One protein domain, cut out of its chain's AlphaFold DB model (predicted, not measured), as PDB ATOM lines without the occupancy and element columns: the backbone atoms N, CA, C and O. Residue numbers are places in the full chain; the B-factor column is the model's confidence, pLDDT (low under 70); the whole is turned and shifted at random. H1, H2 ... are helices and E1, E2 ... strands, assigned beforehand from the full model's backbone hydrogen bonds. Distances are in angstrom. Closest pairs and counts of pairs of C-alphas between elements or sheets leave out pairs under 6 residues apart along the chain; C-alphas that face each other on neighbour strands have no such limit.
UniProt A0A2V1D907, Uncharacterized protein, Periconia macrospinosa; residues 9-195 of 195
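AT A GLANCE: This is residues 9 to 195 of the 195 residues of an uncharacterized protein of Periconia macrospinosa (UniProt A0A2V1D907). A strongly twisted six-strand sheet, curled like part of a barrel, makes the core; it wraps round H7, which shares one face with H1, while H5 and H6 cover part of the other face. H3 packs crosswise on H1, and H2 lies farther out, at one end of the long axis. The printed part has 187 residues with seven named helices and six named strands, along the chain E1 H1 H2 H3 E2 E3 E4 H4 H5 E5 H6 E6 H7. The mixed sheet runs E2 E3 E1 E4 E5 E6, and the class is mixed, helices and strands. The whole is compact, with a radius of gyration of the C-alphas of 15.9 A and spans of 46 by 36 by 31 A.

IN THESE COORDINATES: Find C-alpha 9 at (431.865, 428.401, 469.031); from there E1 runs 23.2 A to residue 16. The other strands are E2, residues 67 to 69, E3, 73 to 78, E4, 86 to 92, 19.9 A long, E5, 121 to 126, and E6, 160 to 164. H1 takes residues 19 to 32, over 19.9 A, H2 38 to 46, H3 52 to 61, H4 103 to 111 and H5 113 to 118. H6 starts at C-alpha 135, (450.582, 438.371, 439.988), and runs 24.4 A to residue 151. H7, residues 186 to 193, ends at C-alpha 193, (442.307, 425.708, 460.625).

HOW THE PARTS SIT: Look first at E1 and E4, parallel, with N 88 and O 13 at 2.9 A. E4 and E5 are parallel, N 124 and O 89 at 2.8 A; E5 and E6 too, N 162 and O 123 at 2.8 A. E3 and E1 are parallel, N 76 and O 10 at 2.8 A, and E2 and E3 form a hairpin, N 75 and O 68 at 2.8 A. E4, H4 H5, E5 and E5, H6, E6 are strand-helix-strand units, parallel neighbours with helices between, with right-handed crossovers. There are three layers, helices on both faces: H5 and H6 on one, H1 and H7 on the other. H4 only grazes the sheet. H1 touches H3 about perpendicular, at 86 degrees, C-alphas 24 and 53 closest at 4.4 A; H2 and H3 are close but not clearly touching, C-alphas 44 and 55 closest at 6.9 A. Every O i to N i+4 pair is within hydrogen-bond range in H1, H2, H3, H5, H6 and H7, and 4 of 5 in H4.

THE WHOLE: The C-alphas of Lys 46 and His 151, the two farthest apart, are 47.9 A apart. The printed part has no cut. The link from E6 to H7, residues 165 to 185, is long. Confidence is under 70 at residues 95 to 98, 128 and 130 to 131.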
ATOM      1  N   GLY A   9     431.066 427.216 468.735       91.25
ATOM      2  CA  GLY A   9     431.865 428.401 469.031       91.25
ATOM      3  C   GLY A   9     433.351 428.100 468.860       91.25
ATOM      4  O   GLY A   9     433.846 427.122 469.422       91.25
ATOM      5  N   LYS A  10     434.044 428.934 468.088       97.00
ATOM      6  CA  LYS A  10     435.497 428.915 467.898       97.00
ATOM      7  C   LYS A  10     436.067 430.302 468.163       97.00
ATOM      8  O   LYS A  10     435.345 431.300 468.152       97.00
ATOM      9  N   THR A  11     437.365 430.368 468.399       97.06
ATOM     10  CA  THR A  11     438.092 431.601 468.696       97.06
ATOM     11  C   THR A  11     439.236 431.811 467.714       97.06
ATOM     12  O   THR A  11     439.979 430.886 467.394       97.06
ATOM     13  N   LEU A  12     439.398 433.043 467.241       97.50
ATOM     14  CA  LEU A  12     440.443 433.424 466.297       97.50
ATOM     15  C   LEU A  12     441.198 434.628 466.848       97.50
ATOM     16  O   LEU A  12     440.585 435.643 467.180       97.50
ATOM     17  N   ALA A  13     442.520 434.525 466.927       96.06
ATOM     18  CA  ALA A  13     443.365 435.689 467.150       96.06
ATOM     19  C   ALA A  13     443.742 436.327 465.816       96.06
ATOM     20  O   ALA A  13     443.878 435.624 464.810       96.06
ATOM     21  N   ILE A  14     443.915 437.647 465.812       94.06
ATOM     22  CA  ILE A  14     444.351 438.383 464.627       94.06
ATOM     23  C   ILE A  14     445.601 439.182 464.965       94.06
ATOM     24  O   ILE A  14     445.573 440.018 465.865       94.06
ATOM     25  N   LEU A  15     446.675 438.933 464.220       93.25
ATOM     26  CA  LEU A  15     447.919 439.695 464.290       93.25
ATOM     27  C   LEU A  15     448.113 440.489 463.005       93.25
ATOM     28  O   LEU A  15     447.740 440.029 461.929       93.25
ATOM     29  N   GLY A  16     448.711 441.667 463.119       90.31
ATOM     30  CA  GLY A  16     448.807 442.634 462.035       90.31
ATOM     31  C   GLY A  16     450.183 443.257 461.912       90.31
ATOM     32  O   GLY A  16     450.721 443.678 462.931       90.31
ATOM     33  N   SER A  17     450.712 443.390 460.692       82.38
ATOM     34  CA  SER A  17     451.911 444.215 460.461       82.38
ATOM     35  C   SER A  17     451.635 445.697 460.718       82.38
ATOM     36  O   SER A  17     452.508 446.415 461.185       82.38
ATOM     37  N   GLU A  18     450.406 446.136 460.435       79.62
ATOM     38  CA  GLU A  18     449.920 447.502 460.625       79.62
ATOM     39  C   GLU A  18     448.500 447.472 461.207       79.62
ATOM     40  O   GLU A  18     447.678 446.606 460.872       79.62
ATOM     41  N   SER A  19     448.184 448.419 462.092       76.31
ATOM     42  CA  SER A  19     446.914 448.419 462.834       76.31
ATOM     43  C   SER A  19     445.699 448.664 461.932       76.31
ATOM     44  O   SER A  19     444.674 447.997 462.088       76.31
ATOM     45  N   VAL A  20     445.823 449.568 460.956       76.69
ATOM     46  CA  VAL A  20     444.716 449.985 460.079       76.69
ATOM     47  C   VAL A  20     444.290 448.860 459.134       76.69
ATOM     48  O   VAL A  20     443.108 448.511 459.114       76.69
ATOM     49  N   GLY A  21     445.215 448.230 458.401       81.44
ATOM     50  CA  GLY A  21     444.888 447.097 457.525       81.44
ATOM     51  C   GLY A  21     444.276 445.925 458.269       81.44
ATOM     52  O   GLY A  21     443.352 445.278 457.775       81.44
ATOM     53  N   THR A  22     444.733 445.696 459.495       88.50
ATOM     54  CA  THR A  22     444.203 444.646 460.364       88.50
ATOM     55  C   THR A  22     442.773 444.941 460.794       88.50
ATOM     56  O   THR A  22     441.899 444.083 460.650       88.50
ATOM     57  N   ALA A  23     442.499 446.166 461.257       89.19
ATOM     58  CA  ALA A  23     441.151 446.605 461.610       89.19
ATOM     59  C   ALA A  23     440.207 446.546 460.403       89.19
ATOM     60  O   ALA A  23     439.059 446.125 460.525       89.19
ATOM     61  N   LYS A  24     440.701 446.890 459.215       89.44
ATOM     62  CA  LYS A  24     439.931 446.838 457.976       89.44
ATOM     63  C   LYS A  24     439.627 445.413 457.510       89.44
ATOM     64  O   LYS A  24     438.498 445.136 457.102       89.44
ATOM     65  N   ALA A  25     440.596 444.501 457.574       90.25
ATOM     66  CA  ALA A  25     440.384 443.085 457.274       90.25
ATOM     67  C   ALA A  25     439.373 442.466 458.254       90.25
ATOM     68  O   ALA A  25     438.418 441.805 457.842       90.25
ATOM     69  N   LEU A  26     439.516 442.762 459.547       93.00
ATOM     70  CA  LEU A  26     438.569 442.345 460.576       93.00
ATOM     71  C   LEU A  26     437.167 442.925 460.340       93.00
ATOM     72  O   LEU A  26     436.185 442.185 460.369       93.00
ATOM     73  N   GLY A  27     437.056 444.220 460.053       92.56
ATOM     74  CA  GLY A  27     435.773 444.861 459.781       92.56
ATOM     75  C   GLY A  27     435.087 444.296 458.533       92.56
ATOM     76  O   GLY A  27     433.873 444.105 458.549       92.56
ATOM     77  N   ASN A  28     435.849 443.927 457.495       91.88
ATOM     78  CA  ASN A  28     435.329 443.200 456.334       91.88
ATOM     79  C   ASN A  28     434.753 441.832 456.718       91.88
ATOM     80  O   ASN A  28     433.649 441.500 456.289       91.88
ATOM     81  N   LEU A  29     435.474 441.047 457.526       93.06
ATOM     82  CA  LEU A  29     434.983 439.757 458.018       93.06
ATOM     83  C   LEU A  29     433.701 439.937 458.832       93.06
ATOM     84  O   LEU A  29     432.687 439.330 458.509       93.06
ATOM     85  N   ILE A  30     433.714 440.817 459.832       94.19
ATOM     86  CA  ILE A  30     432.558 441.089 460.694       94.19
ATOM     87  C   ILE A  30     431.354 441.547 459.867       94.19
ATOM     88  O   ILE A  30     430.258 441.020 460.033       94.19
ATOM     89  N   TYR A  31     431.540 442.490 458.948       91.81
ATOM     90  CA  TYR A  31     430.442 443.014 458.144       91.81
ATOM     91  C   TYR A  31     429.895 441.969 457.167       91.81
ATOM     92  O   TYR A  31     428.697 441.682 457.165       91.81
ATOM     93  N   LYS A  32     430.762 441.386 456.334       89.88
ATOM     94  CA  LYS A  32     430.326 440.504 455.246       89.88
ATOM     95  C   LYS A  32     429.900 439.120 455.738       89.88
ATOM     96  O   LYS A  32     429.081 438.475 455.092       89.88
ATOM     97  N   CYS A  33     430.426 438.675 456.875       92.56
ATOM     98  CA  CYS A  33     430.144 437.359 457.441       92.56
ATOM     99  C   CYS A  33     429.147 437.421 458.616       92.56
ATOM    100  O   CYS A  33     429.190 436.583 459.515       92.56
ATOM    101  N   GLY A  34     428.253 438.417 458.637       91.62
ATOM    102  CA  GLY A  34     427.089 438.440 459.533       91.62
ATOM    103  C   GLY A  34     427.388 438.708 461.013       91.62
ATOM    104  O   GLY A  34     426.581 438.360 461.868       91.62
ATOM    105  N   GLY A  35     428.525 439.320 461.329       93.31
ATOM    106  CA  GLY A  35     428.914 439.721 462.684       93.31
ATOM    107  C   GLY A  35     428.244 441.001 463.200       93.31
ATOM    108  O   GLY A  35     428.449 441.374 464.352       93.31
ATOM    109  N   ILE A  36     427.452 441.690 462.368       92.88
ATOM    110  CA  ILE A  36     426.722 442.908 462.747       92.88
ATOM    111  C   ILE A  36     425.219 442.658 462.679       92.88
ATOM    112  O   ILE A  36     424.636 442.530 461.604       92.88
ATOM    113  N   GLU A  37     424.578 442.648 463.843       91.25
ATOM    114  CA  GLU A  37     423.121 442.608 463.949       91.25
ATOM    115  C   GLU A  37     422.494 443.954 463.549       91.25
ATOM    116  O   GLU A  37     423.093 445.014 463.743       91.25
ATOM    117  N   LEU A  38     421.249 443.933 463.055       92.31
ATOM    118  CA  LEU A  38     420.542 445.137 462.592       92.31
ATOM    119  C   LEU A  38     420.557 446.307 463.600       92.31
ATOM    120  O   LEU A  38     420.890 447.417 463.185       92.31
ATOM    121  N   PRO A  39     420.300 446.113 464.912       93.88
ATOM    122  CA  PRO A  39     420.349 447.223 465.869       93.88
ATOM    123  C   PRO A  39     421.746 447.841 466.010       93.88
ATOM    124  O   PRO A  39     421.882 449.046 466.228       93.88
ATOM    125  N   VAL A  40     422.796 447.024 465.881       94.00
ATOM    126  CA  VAL A  40     424.189 447.485 465.922       94.00
ATOM    127  C   VAL A  40     424.523 448.253 464.646       94.00
ATOM    128  O   VAL A  40     425.147 449.309 464.722       94.00
ATOM    129  N   LEU A  41     424.049 447.784 463.489       93.00
ATOM    130  CA  LEU A  41     424.214 448.483 462.216       93.00
ATOM    131  C   LEU A  41     423.544 449.865 462.236       93.00
ATOM    132  O   LEU A  41     424.173 450.855 461.869       93.00
ATOM    133  N   GLU A  42     422.303 449.958 462.714       94.12
ATOM    134  CA  GLU A  42     421.594 451.236 462.859       94.12
ATOM    135  C   GLU A  42     422.318 452.193 463.814       94.12
ATOM    136  O   GLU A  42     422.365 453.404 463.589       94.12
ATOM    137  N   TRP A  43     422.892 451.662 464.894       94.88
ATOM    138  CA  TRP A  43     423.679 452.439 465.844       94.88
ATOM    139  C   TRP A  43     424.975 452.981 465.220       94.88
ATOM    140  O   TRP A  43     425.253 454.174 465.362       94.88
ATOM    141  N   LEU A  44     425.715 452.155 464.471       95.50
ATOM    142  CA  LEU A  44     426.903 452.579 463.716       95.50
ATOM    143  C   LEU A  44     426.549 453.672 462.693       95.50
ATOM    144  O   LEU A  44     427.228 454.697 462.610       95.50
ATOM    145  N   GLN A  45     425.439 453.508 461.969       94.00
ATOM    146  CA  GLN A  45     424.958 454.501 461.004       94.00
ATOM    147  C   GLN A  45     424.593 455.834 461.666       94.00
ATOM    148  O   GLN A  45     424.963 456.889 461.155       94.00
ATOM    149  N   LYS A  46     423.926 455.817 462.830       96.19
ATOM    150  CA  LYS A  46     423.613 457.041 463.598       96.19
ATOM    151  C   LYS A  46     424.865 457.784 464.064       96.19
ATOM    152  O   LYS A  46     424.826 459.005 464.189       96.19
ATOM    153  N   LYS A  47     425.969 457.069 464.294       94.88
ATOM    154  CA  LYS A  47     427.286 457.652 464.585       94.88
ATOM    155  C   LYS A  47     428.025 458.166 463.339       94.88
ATOM    156  O   LYS A  47     429.073 458.791 463.473       94.88
ATOM    157  N   GLY A  48     427.493 457.932 462.139       94.44
ATOM    158  CA  GLY A  48     428.130 458.316 460.879       94.44
ATOM    159  C   GLY A  48     429.318 457.429 460.500       94.44
ATOM    160  O   GLY A  48     430.201 457.874 459.770       94.44
ATOM    161  N   VAL A  49     429.365 456.192 461.005       94.25
ATOM    162  CA  VAL A  49     430.406 455.222 460.653       94.25
ATOM    163  C   VAL A  49     430.178 454.738 459.224       94.25
ATOM    164  O   VAL A  49     429.115 454.209 458.901       94.25
ATOM    165  N   ASN A  50     431.183 454.921 458.370       88.31
ATOM    166  CA  ASN A  50     431.119 454.617 456.940       88.31
ATOM    167  C   ASN A  50     432.321 453.803 456.429       88.31
ATOM    168  O   ASN A  50     432.458 453.631 455.219       88.31
ATOM    169  N   SER A  51     433.171 453.295 457.325       89.06
ATOM    170  CA  SER A  51     434.301 452.433 456.981       89.06
ATOM    171  C   SER A  51     434.433 451.250 457.941       89.06
ATOM    172  O   SER A  51     433.877 451.256 459.045       89.06
ATOM    173  N   TYR A  52     435.132 450.207 457.493       89.06
ATOM    174  CA  TYR A  52     435.247 448.939 458.215       89.06
ATOM    175  C   TYR A  52     436.112 449.064 459.467       89.06
ATOM    176  O   TYR A  52     435.716 448.596 460.532       89.06
ATOM    177  N   GLU A  53     437.259 449.728 459.357       90.06
ATOM    178  CA  GLU A  53     438.162 449.980 460.476       90.06
ATOM    179  C   GLU A  53     437.476 450.791 461.582       90.06
ATOM    180  O   GLU A  53     437.487 450.377 462.741       90.06
ATOM    181  N   ARG A  54     436.746 451.854 461.218       92.50
ATOM    182  CA  ARG A  54     436.009 452.672 462.185       92.50
ATOM    183  C   ARG A  54     434.861 451.908 462.842       92.50
ATOM    184  O   ARG A  54     434.561 452.132 464.009       92.50
ATOM    185  N   ALA A  55     434.217 450.986 462.126       93.06
ATOM    186  CA  ALA A  55     433.227 450.105 462.740       93.06
ATOM    187  C   ALA A  55     433.857 449.213 463.818       93.06
ATOM    188  O   ALA A  55     433.277 449.076 464.890       93.06
ATOM    189  N   VAL A  56     435.046 448.650 463.577       93.81
ATOM    190  CA  VAL A  56     435.764 447.850 464.583       93.81
ATOM    191  C   VAL A  56     436.130 448.692 465.804       93.81
ATOM    192  O   VAL A  56     435.894 448.240 466.921       93.81
ATOM    193  N   GLU A  57     436.659 449.900 465.605       93.31
ATOM    194  CA  GLU A  57     436.982 450.837 466.693       93.31
ATOM    195  C   GLU A  57     435.758 451.124 467.567       93.31
ATOM    196  O   GLU A  57     435.790 450.917 468.774       93.31
ATOM    197  N   GLU A  58     434.632 451.486 466.954       95.25
ATOM    198  CA  GLU A  58     433.404 451.813 467.681       95.25
ATOM    199  C   GLU A  58     432.836 450.603 468.437       95.25
ATOM    200  O   GLU A  58     432.329 450.744 469.551       95.25
ATOM    201  N   LEU A  59     432.918 449.399 467.858       94.56
ATOM    202  CA  LEU A  59     432.514 448.166 468.537       94.56
ATOM    203  C   LEU A  59     433.398 447.885 469.760       94.56
ATOM    204  O   LEU A  59     432.860 447.531 470.810       94.56
ATOM    205  N   LYS A  60     434.718 448.081 469.649       93.19
ATOM    206  CA  LYS A  60     435.658 447.942 470.771       93.19
ATOM    207  C   LYS A  60     435.401 448.977 471.863       93.19
ATOM    208  O   LYS A  60     435.282 448.606 473.026       93.19
ATOM    209  N   ASP A  61     435.234 450.243 471.489       94.69
ATOM    210  CA  ASP A  61     434.953 451.345 472.420       94.69
ATOM    211  C   ASP A  61     433.637 451.142 473.183       94.69
ATOM    212  O   ASP A  61     433.472 451.604 474.312       94.69
ATOM    213  N   ALA A  62     432.685 450.440 472.567       94.12
ATOM    214  CA  ALA A  62     431.414 450.070 473.174       94.12
ATOM    215  C   ALA A  62     431.450 448.735 473.945       94.12
ATOM    216  O   ALA A  62     430.380 448.257 474.331       94.12
ATOM    217  N   ASP A  63     432.631 448.132 474.134       93.50
ATOM    218  CA  ASP A  63     432.842 446.824 474.777       93.50
ATOM    219  C   ASP A  63     431.948 445.718 474.180       93.50
ATOM    220  O   ASP A  63     431.363 444.882 474.872       93.50
ATOM    221  N   LYS A  64     431.760 445.750 472.854       92.56
ATOM    222  CA  LYS A  64     430.982 444.740 472.127       92.56
ATOM    223  C   LYS A  64     431.880 443.587 471.707       92.56
ATOM    224  O   LYS A  64     432.969 443.793 471.177       92.56
ATOM    225  N   GLU A  65     431.386 442.359 471.875       92.50
ATOM    226  CA  GLU A  65     432.085 441.174 471.379       92.50
ATOM    227  C   GLU A  65     432.232 441.247 469.853       92.50
ATOM    228  O   GLU A  65     431.248 441.378 469.124       92.50
ATOM    229  N   LEU A  66     433.469 441.123 469.378       95.69
ATOM    230  CA  LEU A  66     433.780 441.025 467.961       95.69
ATOM    231  C   LEU A  66     433.663 439.566 467.530       95.69
ATOM    232  O   LEU A  66     434.371 438.699 468.042       95.69
ATOM    233  N   TYR A  67     432.772 439.283 466.588       96.38
ATOM    234  CA  TYR A  67     432.586 437.937 466.064       96.38
ATOM    235  C   TYR A  67     432.107 437.970 464.616       96.38
ATOM    236  O   TYR A  67     431.637 438.992 464.124       96.38
ATOM    237  N   PHE A  68     432.213 436.836 463.936       96.38
ATOM    238  CA  PHE A  68     431.665 436.622 462.602       96.38
ATOM    239  C   PHE A  68     431.320 435.141 462.395       96.38
ATOM    240  O   PHE A  68     431.636 434.302 463.242       96.38
ATOM    241  N   TYR A  69     430.657 434.809 461.289       95.62
ATOM    242  CA  TYR A  69     430.275 433.434 460.966       95.62
ATOM    243  C   TYR A  69     431.035 432.901 459.757       95.62
ATOM    244  O   TYR A  69     431.084 433.529 458.706       95.62
ATOM    245  N   THR A  70     431.585 431.704 459.874       95.50
ATOM    246  CA  THR A  70     431.952 430.893 458.709       95.50
ATOM    247  C   THR A  70     430.814 429.912 458.412       95.50
ATOM    248  O   THR A  70     429.872 429.810 459.206       95.50
ATOM    249  N   PRO A  71     430.860 429.154 457.301       93.94
ATOM    250  CA  PRO A  71     429.870 428.109 457.054       93.94
ATOM    251  C   PRO A  71     429.734 427.088 458.197       93.94
ATOM    252  O   PRO A  71     428.644 426.549 458.386       93.94
ATOM    253  N   LYS A  72     430.802 426.822 458.969       95.38
ATOM    254  CA  LYS A  72     430.782 425.833 460.065       95.38
ATOM    255  C   LYS A  72     430.742 426.416 461.476       95.38
ATOM    256  O   LYS A  72     430.272 425.730 462.389       95.38
ATOM    257  N   TYR A  73     431.260 427.622 461.697       96.44
ATOM    258  CA  TYR A  73     431.556 428.108 463.044       96.44
ATOM    259  C   TYR A  73     431.053 429.526 463.289       96.44
ATOM    260  O   TYR A  73     431.079 430.390 462.414       96.44
ATOM    261  N   ARG A  74     430.675 429.788 464.543       96.19
ATOM    262  CA  ARG A  74     430.659 431.151 465.076       96.19
ATOM    263  C   ARG A  74     432.057 431.445 465.603       96.19
ATOM    264  O   ARG A  74     432.497 430.790 466.547       96.19
ATOM    265  N   VAL A  75     432.734 432.420 465.016       97.62
ATOM    266  CA  VAL A  75     434.126 432.747 465.329       97.62
ATOM    267  C   VAL A  75     434.180 434.033 466.140       97.62
ATOM    268  O   VAL A  75     433.829 435.100 465.644       97.62
ATOM    269  N   VAL A  76     434.626 433.937 467.391       96.75
ATOM    270  CA  VAL A  76     434.880 435.089 468.264       96.75
ATOM    271  C   VAL A  76     436.315 435.555 468.081       96.75
ATOM    272  O   VAL A  76     437.254 434.765 468.198       96.75
ATOM    273  N   VAL A  77     436.493 436.847 467.835       95.94
ATOM    274  CA  VAL A  77     437.802 437.454 467.616       95.94
ATOM    275  C   VAL A  77     438.411 437.876 468.946       95.94
ATOM    276  O   VAL A  77     437.753 438.491 469.786       95.94
ATOM    277  N   LYS A  78     439.679 437.521 469.147       92.75
ATOM    278  CA  LYS A  78     440.480 437.878 470.320       92.75
ATOM    279  C   LYS A  78     441.672 438.726 469.890       92.75
ATOM    280  O   LYS A  78     442.229 438.527 468.815       92.75
ATOM    281  N   GLU A  79     442.059 439.669 470.741       82.81
ATOM    282  CA  GLU A  79     443.174 440.581 470.454       82.81
ATOM    283  C   GLU A  79     444.539 439.907 470.561       82.81
ATOM    284  O   GLU A  79     445.491 440.349 469.933       82.81
ATOM    285  N   GLN A  80     444.634 438.849 471.365       82.44
ATOM    286  CA  GLN A  80     445.888 438.170 471.651       82.44
ATOM    287  C   GLN A  80     445.795 436.691 471.261       82.44
ATOM    288  O   GLN A  80     444.758 436.065 471.510       82.44
ATOM    289  N   PRO A  81     446.870 436.105 470.707       83.62
ATOM    290  CA  PRO A  81     446.952 434.698 470.316       83.62
ATOM    291  C   PRO A  81     447.168 433.780 471.526       83.62
ATOM    292  O   PRO A  81     448.020 432.896 471.527       83.62
ATOM    293  N   VAL A  82     446.390 433.985 472.589       80.69
ATOM    294  CA  VAL A  82     446.459 433.192 473.817       80.69
ATOM    295  C   VAL A  82     445.236 432.293 473.884       80.69
ATOM    296  O   VAL A  82     444.110 432.770 474.003       80.69
ATOM    297  N   SER A  83     445.465 430.978 473.848       82.62
ATOM    298  CA  SER A  83     444.410 429.965 473.978       82.62
ATOM    299  C   SER A  83     443.288 430.085 472.929       82.62
ATOM    300  O   SER A  83     442.139 429.748 473.223       82.62
ATOM    301  N   THR A  84     443.603 430.559 471.719       93.75
ATOM    302  CA  THR A  84     442.655 430.586 470.597       93.75
ATOM    303  C   THR A  84     442.732 429.321 469.744       93.75
ATOM    304  O   THR A  84     443.732 428.604 469.753       93.75
ATOM    305  N   ASP A  85     441.671 429.037 468.987       96.56
ATOM    306  CA  ASP A  85     441.596 427.858 468.115       96.56
ATOM    307  C   ASP A  85     442.423 428.005 466.836       96.56
ATOM    308  O   ASP A  85     442.827 426.990 466.267       96.56
ATOM    309  N   GLY A  86     442.676 429.240 466.401       97.06
ATOM    310  CA  GLY A  86     443.491 429.559 465.236       97.06
ATOM    311  C   GLY A  86     444.032 430.985 465.261       97.06
ATOM    312  O   GLY A  86     443.717 431.783 466.156       97.06
ATOM    313  N   LEU A  87     444.841 431.289 464.248       96.69
ATOM    314  CA  LEU A  87     445.510 432.569 464.060       96.69
ATOM    315  C   LEU A  87     445.365 433.055 462.610       96.69
ATOM    316  O   LEU A  87     445.732 432.358 461.663       96.69
ATOM    317  N   LEU A  88     444.870 434.280 462.449       96.44
ATOM    318  CA  LEU A  88     444.905 435.032 461.199       96.44
ATOM    319  C   LEU A  88     446.000 436.094 461.299       96.44
ATOM    320  O   LEU A  88     445.991 436.920 462.206       96.44
ATOM    321  N   ILE A  89     446.929 436.092 460.354       95.31
ATOM    322  CA  ILE A  89     447.958 437.125 460.240       95.31
ATOM    323  C   ILE A  89     447.607 438.008 459.047       95.31
ATOM    324  O   ILE A  89     447.441 437.512 457.935       95.31
ATOM    325  N   VAL A  90     447.513 439.313 459.263       93.44
ATOM    326  CA  VAL A  90     447.288 440.310 458.220       93.44
ATOM    327  C   VAL A  90     448.599 441.038 457.970       93.44
ATOM    328  O   VAL A  90     449.169 441.659 458.864       93.44
ATOM    329  N   VAL A  91     449.088 440.938 456.743       91.94
ATOM    330  CA  VAL A  91     450.311 441.593 456.294       91.94
ATOM    331  C   VAL A  91     449.941 442.568 455.195       91.94
ATOM    332  O   VAL A  91     449.308 442.182 454.216       91.94
ATOM    333  N   GLU A  92     450.329 443.825 455.331       86.75
ATOM    334  CA  GLU A  92     450.148 444.795 454.255       86.75
ATOM    335  C   GLU A  92     451.272 444.682 453.226       86.75
ATOM    336  O   GLU A  92     452.447 444.544 453.568       86.75
ATOM    337  N   MET A  93     450.903 444.740 451.947       82.44
ATOM    338  CA  MET A  93     451.862 444.812 450.850       82.44
ATOM    339  C   MET A  93     452.589 446.171 450.923       82.44
ATOM    340  O   MET A  93     451.944 447.207 450.738       82.44
ATOM    341  N   PRO A  94     453.909 446.212 451.178       74.19
ATOM    342  CA  PRO A  94     454.624 447.469 451.330       74.19
ATOM    343  C   PRO A  94     454.755 448.173 449.972       74.19
ATOM    344  O   PRO A  94     455.057 447.547 448.957       74.19
ATOM    345  N   GLN A  95     454.569 449.497 449.944       67.19
ATOM    346  CA  GLN A  95     454.724 450.294 448.712       67.19
ATOM    347  C   GLN A  95     456.186 450.431 448.251       67.19
ATOM    348  O   GLN A  95     456.461 450.834 447.122       67.19
ATOM    349  N   SER A  96     457.137 450.096 449.122       64.81
ATOM    350  CA  SER A  96     458.572 450.053 448.835       64.81
ATOM    351  C   SER A  96     459.103 448.642 449.098       64.81
ATOM    352  O   SER A  96     458.450 447.863 449.781       64.81
ATOM    353  N   HIS A  97     460.275 448.279 448.563       60.34
ATOM    354  CA  HIS A  97     460.890 446.944 448.727       60.34
ATOM    355  C   HIS A  97     461.366 446.630 450.168       60.34
ATOM    356  O   HIS A  97     462.404 446.000 450.363       60.34
ATOM    357  N   GLN A  98     460.658 447.112 451.185       67.88
ATOM    358  CA  GLN A  98     460.940 446.875 452.595       67.88
ATOM    359  C   GLN A  98     460.314 445.558 453.069       67.88
ATOM    360  O   GLN A  98     459.342 445.069 452.495       67.88
ATOM    361  N   THR A  99     460.898 444.980 454.121       75.56
ATOM    362  CA  THR A  99     460.308 443.842 454.838       75.56
ATOM    363  C   THR A  99     459.046 444.289 455.575       75.56
ATOM    364  O   THR A  99     458.956 445.423 456.047       75.56
ATOM    365  N   CYS A 100     458.073 443.388 455.672       80.56
ATOM    366  CA  CYS A 100     456.837 443.594 456.424       80.56
ATOM    367  C   CYS A 100     456.916 443.046 457.860       80.56
ATOM    368  O   CYS A 100     456.053 443.351 458.681       80.56
ATOM    369  N   LEU A 101     457.937 442.239 458.178       85.44
ATOM    370  CA  LEU A 101     458.153 441.683 459.510       85.44
ATOM    371  C   LEU A 101     459.158 442.560 460.261       85.44
ATOM    372  O   LEU A 101     460.369 442.346 460.200       85.44
ATOM    373  N   VAL A 102     458.651 443.564 460.976       85.56
ATOM    374  CA  VAL A 102     459.469 444.557 461.689       85.56
ATOM    375  C   VAL A 102     459.078 444.689 463.158       85.56
ATOM    376  O   VAL A 102     457.924 444.478 463.524       85.56
ATOM    377  N   GLY A 103     460.050 445.063 463.998       88.12
ATOM    378  CA  GLY A 103     459.833 445.421 465.406       88.12
ATOM    379  C   GLY A 103     459.002 444.398 466.185       88.12
ATOM    380  O   GLY A 103     459.211 443.192 466.055       88.12
ATOM    381  N   ASP A 104     458.032 444.900 466.948       88.19
ATOM    382  CA  ASP A 104     457.156 444.117 467.827       88.19
ATOM    383  C   ASP A 104     456.361 443.032 467.082       88.19
ATOM    384  O   ASP A 104     456.010 442.006 467.666       88.19
ATOM    385  N   PHE A 105     456.098 443.207 465.782       90.50
ATOM    386  CA  PHE A 105     455.387 442.202 464.992       90.50
ATOM    387  C   PHE A 105     456.209 440.914 464.840       90.50
ATOM    388  O   PHE A 105     455.658 439.816 464.900       90.50
ATOM    389  N   VAL A 106     457.538 441.018 464.729       91.88
ATOM    390  CA  VAL A 106     458.431 439.845 464.716       91.88
ATOM    391  C   VAL A 106     458.318 439.064 466.022       91.88
ATOM    392  O   VAL A 106     458.299 437.831 466.002       91.88
ATOM    393  N   ASP A 107     458.240 439.766 467.149       92.00
ATOM    394  CA  ASP A 107     458.149 439.134 468.461       92.00
ATOM    395  C   ASP A 107     456.789 438.450 468.650       92.00
ATOM    396  O   ASP A 107     456.752 437.279 469.031       92.00
ATOM    397  N   GLN A 108     455.690 439.078 468.218       92.06
ATOM    398  CA  GLN A 108     454.356 438.454 468.204       92.06
ATOM    399  C   GLN A 108     454.309 437.176 467.345       92.06
ATOM    400  O   GLN A 108     453.693 436.174 467.727       92.06
ATOM    401  N   ILE A 109     454.988 437.166 466.191       92.50
ATOM    402  CA  ILE A 109     455.102 435.972 465.338       92.50
ATOM    403  C   ILE A 109     455.892 434.864 466.043       92.50
ATOM    404  O   ILE A 109     455.477 433.702 466.013       92.50
ATOM    405  N   LYS A 110     457.004 435.196 466.712       92.56
ATOM    406  CA  LYS A 110     457.801 434.226 467.485       92.56
ATOM    407  C   LYS A 110     457.025 433.647 468.666       92.56
ATOM    408  O   LYS A 110     457.130 432.453 468.939       92.56
ATOM    409  N   GLU A 111     456.215 434.453 469.339       92.19
ATOM    410  CA  GLU A 111     455.334 433.987 470.416       92.19
ATOM    411  C   GLU A 111     454.234 433.046 469.897       92.19
ATOM    412  O   GLU A 111     453.770 432.162 470.617       92.19
ATOM    413  N   SER A 112     453.891 433.149 468.611       92.62
ATOM    414  CA  SER A 112     452.828 432.375 467.961       92.62
ATOM    415  C   SER A 112     453.280 431.047 467.330       92.62
ATOM    416  O   SER A 112     452.487 430.393 466.651       92.62
ATOM    417  N   THR A 113     454.526 430.607 467.554       92.31
ATOM    418  CA  THR A 113     455.116 429.367 466.984       92.31
ATOM    419  C   THR A 113     454.222 428.125 467.062       92.31
ATOM    420  O   THR A 113     454.215 427.296 466.148       92.31
ATOM    421  N   SER A 114     453.449 427.979 468.139       92.19
ATOM    422  CA  SER A 114     452.575 426.826 468.361       92.19
ATOM    423  C   SER A 114     451.473 426.709 467.305       92.19
ATOM    424  O   SER A 114     451.130 425.590 466.921       92.19
ATOM    425  N   PHE A 115     450.948 427.827 466.793       94.38
ATOM    426  CA  PHE A 115     449.960 427.823 465.714       94.38
ATOM    427  C   PHE A 115     450.585 427.343 464.406       94.38
ATOM    428  O   PHE A 115     449.984 426.528 463.705       94.38
ATOM    429  N   PHE A 116     451.811 427.787 464.107       94.00
ATOM    430  CA  PHE A 116     452.562 427.349 462.928       94.00
ATOM    431  C   PHE A 116     452.815 425.838 462.962       94.00
ATOM    432  O   PHE A 116     452.561 425.149 461.977       94.00
ATOM    433  N   ALA A 117     453.239 425.301 464.110       92.12
ATOM    434  CA  ALA A 117     453.485 423.869 464.279       92.12
ATOM    435  C   ALA A 117     452.215 423.009 464.128       92.12
ATOM    436  O   ALA A 117     452.291 421.874 463.665       92.12
ATOM    437  N   GLN A 118     451.051 423.547 464.502       91.94
ATOM    438  CA  GLN A 118     449.757 422.865 464.401       91.94
ATOM    439  C   GLN A 118     449.074 423.039 463.036       91.94
ATOM    440  O   GLN A 118     448.034 422.429 462.805       91.94
ATOM    441  N   GLY A 119     449.611 423.881 462.146       93.81
ATOM    442  CA  GLY A 119     448.942 424.234 460.891       93.81
ATOM    443  C   GLY A 119     447.680 425.078 461.096       93.81
ATOM    444  O   GLY A 119     446.776 425.042 460.270       93.81
ATOM    445  N   LYS A 120     447.608 425.833 462.198       95.69
ATOM    446  CA  LYS A 120     446.442 426.635 462.599       95.69
ATOM    447  C   LYS A 120     446.577 428.119 462.241       95.69
ATOM    448  O   LYS A 120     446.090 428.986 462.966       95.69
ATOM    449  N   VAL A 121     447.288 428.404 461.149       96.50
ATOM    450  CA  VAL A 121     447.623 429.759 460.691       96.50
ATOM    451  C   VAL A 121     447.139 429.963 459.264       96.50
ATOM    452  O   VAL A 121     447.383 429.127 458.395       96.50
ATOM    453  N   VAL A 122     446.535 431.118 459.012       97.44
ATOM    454  CA  VAL A 122     446.305 431.656 457.670       97.44
ATOM    455  C   VAL A 122     446.878 433.065 457.595       97.44
ATOM    456  O   VAL A 122     446.818 433.818 458.567       97.44
ATOM    457  N   ILE A 123     447.448 433.423 456.446       96.12
ATOM    458  CA  ILE A 123     447.981 434.766 456.208       96.12
ATOM    459  C   ILE A 123     447.148 435.440 455.123       96.12
ATOM    460  O   ILE A 123     446.878 434.844 454.083       96.12
ATOM    461  N   VAL A 124     446.781 436.695 455.339       94.88
ATOM    462  CA  VAL A 124     446.193 437.569 454.325       94.88
ATOM    463  C   VAL A 124     447.215 438.633 453.956       94.88
ATOM    464  O   VAL A 124     447.729 439.325 454.830       94.88
ATOM    465  N   VAL A 125     447.490 438.772 452.661       92.25
ATOM    466  CA  VAL A 125     448.268 439.889 452.116       92.25
ATOM    467  C   VAL A 125     447.283 440.949 451.655       92.25
ATOM    468  O   VAL A 125     446.557 440.718 450.691       92.25
ATOM    469  N   ASN A 126     447.230 442.070 452.364       88.00
ATOM    470  CA  ASN A 126     446.260 443.134 452.157       88.00
ATOM    471  C   ASN A 126     446.849 444.294 451.335       88.00
ATOM    472  O   ASN A 126     447.996 444.691 451.547       88.00
ATOM    473  N   ALA A 127     446.057 444.874 450.430       79.62
ATOM    474  CA  ALA A 127     446.413 446.122 449.757       79.62
ATOM    475  C   ALA A 127     446.045 447.335 450.624       79.62
ATOM    476  O   ALA A 127     444.949 447.404 451.188       79.62
ATOM    477  N   ILE A 128     446.957 448.305 450.690       67.25
ATOM    478  CA  ILE A 128     446.787 449.548 451.461       67.25
ATOM    479  C   ILE A 128     445.767 450.478 450.778       67.25
ATOM    480  O   ILE A 128     444.969 451.148 451.432       67.25
ATOM    481  N   ASP A 129     445.739 450.471 449.451       70.12
ATOM    482  CA  ASP A 129     444.888 451.300 448.600       70.12
ATOM    483  C   ASP A 129     444.330 450.468 447.426       70.12
ATOM    484  O   ASP A 129     444.435 449.240 447.388       70.12
ATOM    485  N   GLU A 130     443.725 451.140 446.449       67.75
ATOM    486  CA  GLU A 130     443.252 450.528 445.201       67.75
ATOM    487  C   GLU A 130     444.404 450.102 444.260       67.75
ATOM    488  O   GLU A 130     444.176 449.850 443.074       67.75
ATOM    489  N   SER A 131     445.650 450.016 444.753       67.44
ATOM    490  CA  SER A 131     446.796 449.589 443.954       67.44
ATOM    491  C   SER A 131     446.568 448.215 443.348       67.44
ATOM    492  O   SER A 131     446.337 447.207 444.019       67.44
ATOM    493  N   ASN A 132     446.726 448.177 442.032       70.44
ATOM    494  CA  ASN A 132     446.708 446.958 441.252       70.44
ATOM    495  C   ASN A 132     448.121 446.385 441.172       70.44
ATOM    496  O   ASN A 132     448.815 446.582 440.179       70.44
ATOM    497  N   TRP A 133     448.541 445.671 442.212       80.44
ATOM    498  CA  TRP A 133     449.738 444.839 442.123       80.44
ATOM    499  C   TRP A 133     449.459 443.615 441.241       80.44
ATOM    500  O   TRP A 133     448.380 443.012 441.237       80.44
ATOM    501  N   SER A 134     450.448 443.282 440.430       87.12
ATOM    502  CA  SER A 134     450.449 442.160 439.508       87.12
ATOM    503  C   SER A 134     450.622 440.831 440.242       87.12
ATOM    504  O   SER A 134     451.131 440.761 441.362       87.12
ATOM    505  N   LYS A 135     450.275 439.739 439.550       89.88
ATOM    506  CA  LYS A 135     450.582 438.371 439.988       89.88
ATOM    507  C   LYS A 135     452.051 438.224 440.402       89.88
ATOM    508  O   LYS A 135     452.338 437.665 441.452       89.88
ATOM    509  N   ASN A 136     452.964 438.750 439.585       91.25
ATOM    510  CA  ASN A 136     454.402 438.615 439.803       91.25
ATOM    511  C   ASN A 136     454.866 439.364 441.061       91.25
ATOM    512  O   ASN A 136     455.679 438.846 441.818       91.25
ATOM    513  N   GLU A 137     454.343 440.567 441.317       89.44
ATOM    514  CA  GLU A 137     454.652 441.316 442.543       89.44
ATOM    515  C   GLU A 137     454.182 440.565 443.789       89.44
ATOM    516  O   GLU A 137     454.952 440.418 444.737       89.44
ATOM    517  N   TYR A 138     452.965 440.018 443.761       90.38
ATOM    518  CA  TYR A 138     452.452 439.184 444.844       90.38
ATOM    519  C   TYR A 138     453.277 437.912 445.046       90.38
ATOM    520  O   TYR A 138     453.665 437.609 446.168       90.38
ATOM    521  N   GLU A 139     453.594 437.174 443.981       92.31
ATOM    522  CA  GLU A 139     454.382 435.939 444.075       92.31
ATOM    523  C   GLU A 139     455.790 436.201 444.626       92.31
ATOM    524  O   GLU A 139     456.265 435.455 445.488       92.31
ATOM    525  N   ASN A 140     456.428 437.297 444.205       91.38
ATOM    526  CA  ASN A 140     457.714 437.732 444.749       91.38
ATOM    527  C   ASN A 140     457.601 438.083 446.236       91.38
ATOM    528  O   ASN A 140     458.428 437.645 447.038       91.38
ATOM    529  N   PHE A 141     456.561 438.825 446.619       91.00
ATOM    530  CA  PHE A 141     456.312 439.173 448.014       91.00
ATOM    531  C   PHE A 141     456.078 437.933 448.882       91.00
ATOM    532  O   PHE A 141     456.720 437.770 449.915       91.00
ATOM    533  N   VAL A 142     455.229 437.005 448.434       92.06
ATOM    534  CA  VAL A 142     454.957 435.733 449.118       92.06
ATOM    535  C   VAL A 142     456.225 434.896 449.272       92.06
ATOM    536  O   VAL A 142     456.443 434.293 450.324       92.06
ATOM    537  N   SER A 143     457.077 434.855 448.244       92.56
ATOM    538  CA  SER A 143     458.363 434.159 448.308       92.56
ATOM    539  C   SER A 143     459.273 434.755 449.385       92.56
ATOM    540  O   SER A 143     459.840 434.011 450.191       92.56
ATOM    541  N   ASN A 144     459.363 436.086 449.448       91.69
ATOM    542  CA  ASN A 144     460.152 436.791 450.458       91.69
ATOM    543  C   ASN A 144     459.584 436.582 451.866       91.69
ATOM    544  O   ASN A 144     460.322 436.182 452.762       91.69
ATOM    545  N   LEU A 145     458.270 436.739 452.046       92.56
ATOM    546  CA  LEU A 145     457.593 436.513 453.324       92.56
ATOM    547  C   LEU A 145     457.838 435.090 453.844       92.56
ATOM    548  O   LEU A 145     458.163 434.896 455.013       92.56
ATOM    549  N   ARG A 146     457.751 434.076 452.975       94.19
ATOM    550  CA  ARG A 146     458.082 432.693 453.346       94.19
ATOM    551  C   ARG A 146     459.545 432.534 453.750       94.19
ATOM    552  O   ARG A 146     459.826 431.774 454.673       94.19
ATOM    553  N   ALA A 147     460.479 433.197 453.071       92.56
ATOM    554  CA  ALA A 147     461.893 433.156 453.438       92.56
ATOM    555  C   ALA A 147     462.142 433.793 454.814       92.56
ATOM    556  O   ALA A 147     462.843 433.208 455.638       92.56
ATOM    557  N   GLU A 148     461.512 434.932 455.098       92.31
ATOM    558  CA  GLU A 148     461.595 435.588 456.404       92.31
ATOM    559  C   GLU A 148     460.994 434.720 457.516       92.31
ATOM    560  O   GLU A 148     461.650 434.481 458.528       92.31
ATOM    561  N   LEU A 149     459.805 434.146 457.304       93.62
ATOM    562  CA  LEU A 149     459.188 433.211 458.250       93.62
ATOM    563  C   LEU A 149     460.089 432.000 458.535       93.62
ATOM    564  O   LEU A 149     460.245 431.613 459.694       93.62
ATOM    565  N   ARG A 150     460.750 431.441 457.510       93.00
ATOM    566  CA  ARG A 150     461.737 430.363 457.690       93.00
ATOM    567  C   ARG A 150     462.943 430.813 458.514       93.00
ATOM    568  O   ARG A 150     463.391 430.052 459.367       93.00
ATOM    569  N   HIS A 151     463.453 432.029 458.306       91.69
ATOM    570  CA  HIS A 151     464.537 432.580 459.130       91.69
ATOM    571  C   HIS A 151     464.130 432.752 460.599       91.69
ATOM    572  O   HIS A 151     464.971 432.606 461.482       91.69
ATOM    573  N   LEU A 152     462.847 433.007 460.868       91.69
ATOM    574  CA  LEU A 152     462.293 433.034 462.224       91.69
ATOM    575  C   LEU A 152     462.036 431.633 462.809       91.69
ATOM    576  O   LEU A 152     461.697 431.526 463.984       91.69
ATOM    577  N   GLY A 153     462.211 430.566 462.023       90.69
ATOM    578  CA  GLY A 153     461.973 429.182 462.439       90.69
ATOM    579  C   GLY A 153     460.540 428.685 462.216       90.69
ATOM    580  O   GLY A 153     460.192 427.619 462.719       90.69
ATOM    581  N   MET A 154     459.708 429.417 461.466       91.50
ATOM    582  CA  MET A 154     458.347 428.993 461.126       91.50
ATOM    583  C   MET A 154     458.322 428.127 459.863       91.50
ATOM    584  O   MET A 154     458.905 428.474 458.831       91.50
ATOM    585  N   SER A 155     457.563 427.029 459.904       84.31
ATOM    586  CA  SER A 155     457.205 426.280 458.696       84.31
ATOM    587  C   SER A 155     456.088 427.014 457.951       84.31
ATOM    588  O   SER A 155     454.962 427.068 458.434       84.31
ATOM    589  N   ALA A 156     456.399 427.592 456.787       78.44
ATOM    590  CA  ALA A 156     455.462 428.410 456.006       78.44
ATOM    591  C   ALA A 156     455.012 427.774 454.675       78.44
ATOM    592  O   ALA A 156     454.330 428.413 453.872       78.44
ATOM    593  N   GLU A 157     455.413 426.531 454.405       78.94
ATOM    594  CA  GLU A 157     455.177 425.880 453.107       78.94
ATOM    595  C   GLU A 157     453.732 425.419 452.933       78.94
ATOM    596  O   GLU A 157     453.170 425.562 451.849       78.94
ATOM    597  N   SER A 158     453.115 424.936 454.011       83.56
ATOM    598  CA  SER A 158     451.715 424.511 454.041       83.56
ATOM    599  C   SER A 158     450.736 425.639 454.370       83.56
ATOM    600  O   SER A 158     449.531 425.414 454.353       83.56
ATOM    601  N   ILE A 159     451.224 426.846 454.680       93.38
ATOM    602  CA  ILE A 159     450.361 427.966 455.059       93.38
ATOM    603  C   ILE A 159     449.703 428.552 453.816       93.38
ATOM    604  O   ILE A 159     450.377 428.940 452.852       93.38
ATOM    605  N   HIS A 160     448.378 428.662 453.873       96.31
ATOM    606  CA  HIS A 160     447.613 429.422 452.901       96.31
ATOM    607  C   HIS A 160     447.884 430.915 453.086       96.31
ATOM    608  O   HIS A 160     447.676 431.475 454.163       96.31
ATOM    609  N   ILE A 161     448.359 431.544 452.013       95.62
ATOM    610  CA  ILE A 161     448.582 432.983 451.937       95.62
ATOM    611  C   ILE A 161     447.589 433.509 450.907       95.62
ATOM    612  O   ILE A 161     447.643 433.105 449.749       95.62
ATOM    613  N   ILE A 162     446.656 434.351 451.338       95.06
ATOM    614  CA  ILE A 162     445.498 434.768 450.548       95.06
ATOM    615  C   ILE A 162     445.661 436.240 450.154       95.06
ATOM    616  O   ILE A 162     445.863 437.082 451.029       95.06
ATOM    617  N   PRO A 163     445.586 436.578 448.860       93.31
ATOM    618  CA  PRO A 163     445.549 437.958 448.412       93.31
ATOM    619  C   PRO A 163     444.212 438.622 448.763       93.31
ATOM    620  O   PRO A 163     443.160 438.106 448.392       93.31
ATOM    621  N   SER A 164     444.252 439.793 449.389       88.06
ATOM    622  CA  SER A 164     443.116 440.703 449.582       88.06
ATOM    623  C   SER A 164     443.511 442.078 449.059       88.06
ATOM    624  O   SER A 164     444.585 442.576 449.392       88.06
ATOM    625  N   LYS A 165     442.676 442.711 448.232       79.69
ATOM    626  CA  LYS A 165     442.883 444.116 447.873       79.69
ATOM    627  C   LYS A 165     442.176 445.002 448.903       79.69
ATOM    628  O   LYS A 165     442.215 444.733 450.102       79.69
ATOM    629  N   PHE A 166     441.575 446.097 448.452       70.19
ATOM    630  CA  PHE A 166     441.043 447.134 449.315       70.19
ATOM    631  C   PHE A 166     439.718 446.734 449.984       70.19
ATOM    632  O   PHE A 166     439.413 447.263 451.052       70.19
ATOM    633  N   GLN A 167     438.915 445.838 449.405       76.06
ATOM    634  CA  GLN A 167     437.548 445.572 449.870       76.06
ATOM    635  C   GLN A 167     437.343 444.160 450.425       76.06
ATOM    636  O   GLN A 167     436.208 443.693 450.473       76.06
ATOM    637  N   GLY A 168     438.392 443.458 450.860       77.00
ATOM    638  CA  GLY A 168     438.247 442.104 451.410       77.00
ATOM    639  C   GLY A 168     437.888 441.089 450.323       77.00
ATOM    640  O   GLY A 168     436.900 440.352 450.425       77.00
ATOM    641  N   GLU A 169     438.646 441.135 449.235       86.31
ATOM    642  CA  GLU A 169     438.656 440.203 448.116       86.31
ATOM    643  C   GLU A 169     439.128 438.820 448.581       86.31
ATOM    644  O   GLU A 169     439.963 438.705 449.474       86.31
ATOM    645  N   ASN A 170     438.591 437.754 447.980       91.56
ATOM    646  CA  ASN A 170     438.889 436.366 448.353       91.56
ATOM    647  C   ASN A 170     438.506 435.995 449.794       91.56
ATOM    648  O   ASN A 170     438.933 434.951 450.284       91.56
ATOM    649  N   PHE A 171     437.687 436.799 450.487       92.69
ATOM    650  CA  PHE A 171     437.240 436.450 451.836       92.69
ATOM    651  C   PHE A 171     436.128 435.403 451.815       92.69
ATOM    652  O   PHE A 171     436.261 434.368 452.458       92.69
ATOM    653  N   ILE A 172     435.064 435.661 451.049       91.19
ATOM    654  CA  ILE A 172     433.855 434.815 450.967       91.19
ATOM    655  C   ILE A 172     433.651 434.254 449.558       91.19
ATOM    656  O   ILE A 172     433.046 433.201 449.382       91.19
ATOM    657  N   GLU A 173     434.170 434.941 448.549       90.44
ATOM    658  CA  GLU A 173     434.067 434.540 447.153       90.44
ATOM    659  C   GLU A 173     435.367 434.871 446.412       90.44
ATOM    660  O   GLU A 173     436.075 435.803 446.816       90.44
ATOM    661  N   PRO A 174     435.708 434.113 445.354       90.94
ATOM    662  CA  PRO A 174     436.850 434.429 444.508       90.94
ATOM    663  C   PRO A 174     436.714 435.825 443.897       90.94
ATOM    664  O   PRO A 174     435.653 436.195 443.396       90.94
ATOM    665  N   SER A 175     437.795 436.597 443.909       89.06
ATOM    666  CA  SER A 175     437.791 437.965 443.401       89.06
ATOM    667  C   SER A 175     438.096 438.046 441.909       89.06
ATOM    668  O   SER A 175     439.083 437.494 441.417       89.06
ATOM    669  N   LEU A 176     437.289 438.836 441.198       86.38
ATOM    670  CA  LEU A 176     437.521 439.183 439.794       86.38
ATOM    671  C   LEU A 176     438.732 440.110 439.599       86.38
ATOM    672  O   LEU A 176     439.277 440.170 438.500       86.38
ATOM    673  N   ASP A 177     439.184 440.785 440.658       85.75
ATOM    674  CA  ASP A 177     440.337 441.692 440.648       85.75
ATOM    675  C   ASP A 177     441.675 440.962 440.818       85.75
ATOM    676  O   ASP A 177     442.746 441.534 440.584       85.75
ATOM    677  N   THR A 178     441.622 439.689 441.213       87.44
ATOM    678  CA  THR A 178     442.775 438.785 441.310       87.44
ATOM    679  C   THR A 178     442.500 437.480 440.551       87.44
ATOM    680  O   THR A 178     442.650 436.395 441.107       87.44
ATOM    681  N   PRO A 179     442.154 437.535 439.247       89.38
ATOM    682  CA  PRO A 179     441.685 436.362 438.493       89.38
ATOM    683  C   PRO A 179     442.766 435.287 438.311       89.38
ATOM    684  O   PRO A 179     442.493 434.163 437.898       89.38
ATOM    685  N   TRP A 180     444.018 435.642 438.588       90.38
ATOM    686  CA  TRP A 180     445.167 434.752 438.553       90.38
ATOM    687  C   TRP A 180     445.352 433.946 439.849       90.38
ATOM    688  O   TRP A 180     446.153 433.008 439.855       90.38
ATOM    689  N   TYR A 181     444.661 434.301 440.937       92.44
ATOM    690  CA  TYR A 181     444.702 433.571 442.199       92.44
ATOM    691  C   TYR A 181     443.708 432.407 442.150       92.44
ATOM    692  O   TYR A 181     442.498 432.598 442.152       92.44
ATOM    693  N   ALA A 182     444.240 431.185 442.104       90.06
ATOM    694  CA  ALA A 182     443.459 429.946 442.072       90.06
ATOM    695  C   ALA A 182     443.447 429.207 443.427       90.06
ATOM    696  O   ALA A 182     443.134 428.018 443.483       90.06
ATOM    697  N   GLY A 183     443.863 429.880 444.504       92.94
ATOM    698  CA  GLY A 183     443.867 429.316 445.852       92.94
ATOM    699  C   GLY A 183     442.494 429.387 446.532       92.94
ATOM    700  O   GLY A 183     441.535 429.906 445.958       92.94
ATOM    701  N   PRO A 184     442.381 428.872 447.767       95.69
ATOM    702  CA  PRO A 184     441.137 428.930 448.522       95.69
ATOM    703  C   PRO A 184     440.812 430.361 448.975       95.69
ATOM    704  O   PRO A 184     441.698 431.206 449.134       95.69
ATOM    705  N   ILE A 185     439.526 430.601 449.222       95.81
ATOM    706  CA  ILE A 185     439.017 431.801 449.896       95.81
ATOM    707  C   ILE A 185     439.186 431.692 451.418       95.81
ATOM    708  O   ILE A 185     439.237 430.588 451.967       95.81
ATOM    709  N   LEU A 186     439.229 432.832 452.107       96.44
ATOM    710  CA  LEU A 186     439.541 432.912 453.535       96.44
ATOM    711  C   LEU A 186     438.574 432.113 454.405       96.44
ATOM    712  O   LEU A 186     439.036 431.359 455.251       96.44
ATOM    713  N   VAL A 187     437.259 432.217 454.197       95.56
ATOM    714  CA  VAL A 187     436.282 431.494 455.034       95.56
ATOM    715  C   VAL A 187     436.449 429.974 454.971       95.56
ATOM    716  O   VAL A 187     436.260 429.311 455.986       95.56
ATOM    717  N   ASN A 188     436.874 429.426 453.827       95.75
ATOM    718  CA  ASN A 188     437.128 427.990 453.694       95.75
ATOM    719  C   ASN A 188     438.378 427.580 454.474       95.75
ATOM    720  O   ASN A 188     438.357 426.583 455.187       95.75
ATOM    721  N   VAL A 189     439.448 428.376 454.386       97.38
ATOM    722  CA  VAL A 189     440.668 428.118 455.160       97.38
ATOM    723  C   VAL A 189     440.402 428.266 456.657       97.38
ATOM    724  O   VAL A 189     440.877 427.454 457.442       97.38
ATOM    725  N   LEU A 190     439.604 429.257 457.066       97.38
ATOM    726  CA  LEU A 190     439.185 429.419 458.459       97.38
ATOM    727  C   LEU A 190     438.433 428.180 458.962       97.38
ATOM    728  O   LEU A 190     438.727 427.698 460.051       97.38
ATOM    729  N   ASP A 191     437.534 427.609 458.158       96.62
ATOM    730  CA  ASP A 191     436.845 426.355 458.485       96.62
ATOM    731  C   ASP A 191     437.786 425.146 458.628       96.62
ATOM    732  O   ASP A 191     437.456 424.194 459.338       96.62
ATOM    733  N   GLU A 192     438.929 425.148 457.944       95.88
ATOM    734  CA  GLU A 192     439.943 424.097 458.049       95.88
ATOM    735  C   GLU A 192     440.790 424.274 459.314       95.88
ATOM    736  O   GLU A 192     440.866 423.360 460.140       95.88
ATOM    737  N   ILE A 193     441.375 425.459 459.514       96.00
ATOM    738  CA  ILE A 193     442.307 425.708 460.625       96.00
ATOM    739  C   ILE A 193     441.616 425.757 461.993       96.00
ATOM    740  O   ILE A 193     442.252 425.483 463.011       96.00
ATOM    741  N   LEU A 194     440.326 426.107 462.030       95.62
ATOM    742  CA  LEU A 194     439.549 426.174 463.267       95.62
ATOM    743  C   LEU A 194     438.932 424.833 463.658       95.62
ATOM    744  O   LEU A 194     438.308 424.778 464.718       95.62
ATOM    745  N   SER A 195     439.055 423.780 462.843       89.75
ATOM    746  CA  SER A 195     438.383 422.499 463.096       89.75
ATOM    747  C   SER A 195     438.732 421.858 464.444       89.75
ATOM    748  O   SER A 195     439.883 421.968 464.923       89.75
TER     749      SER A 195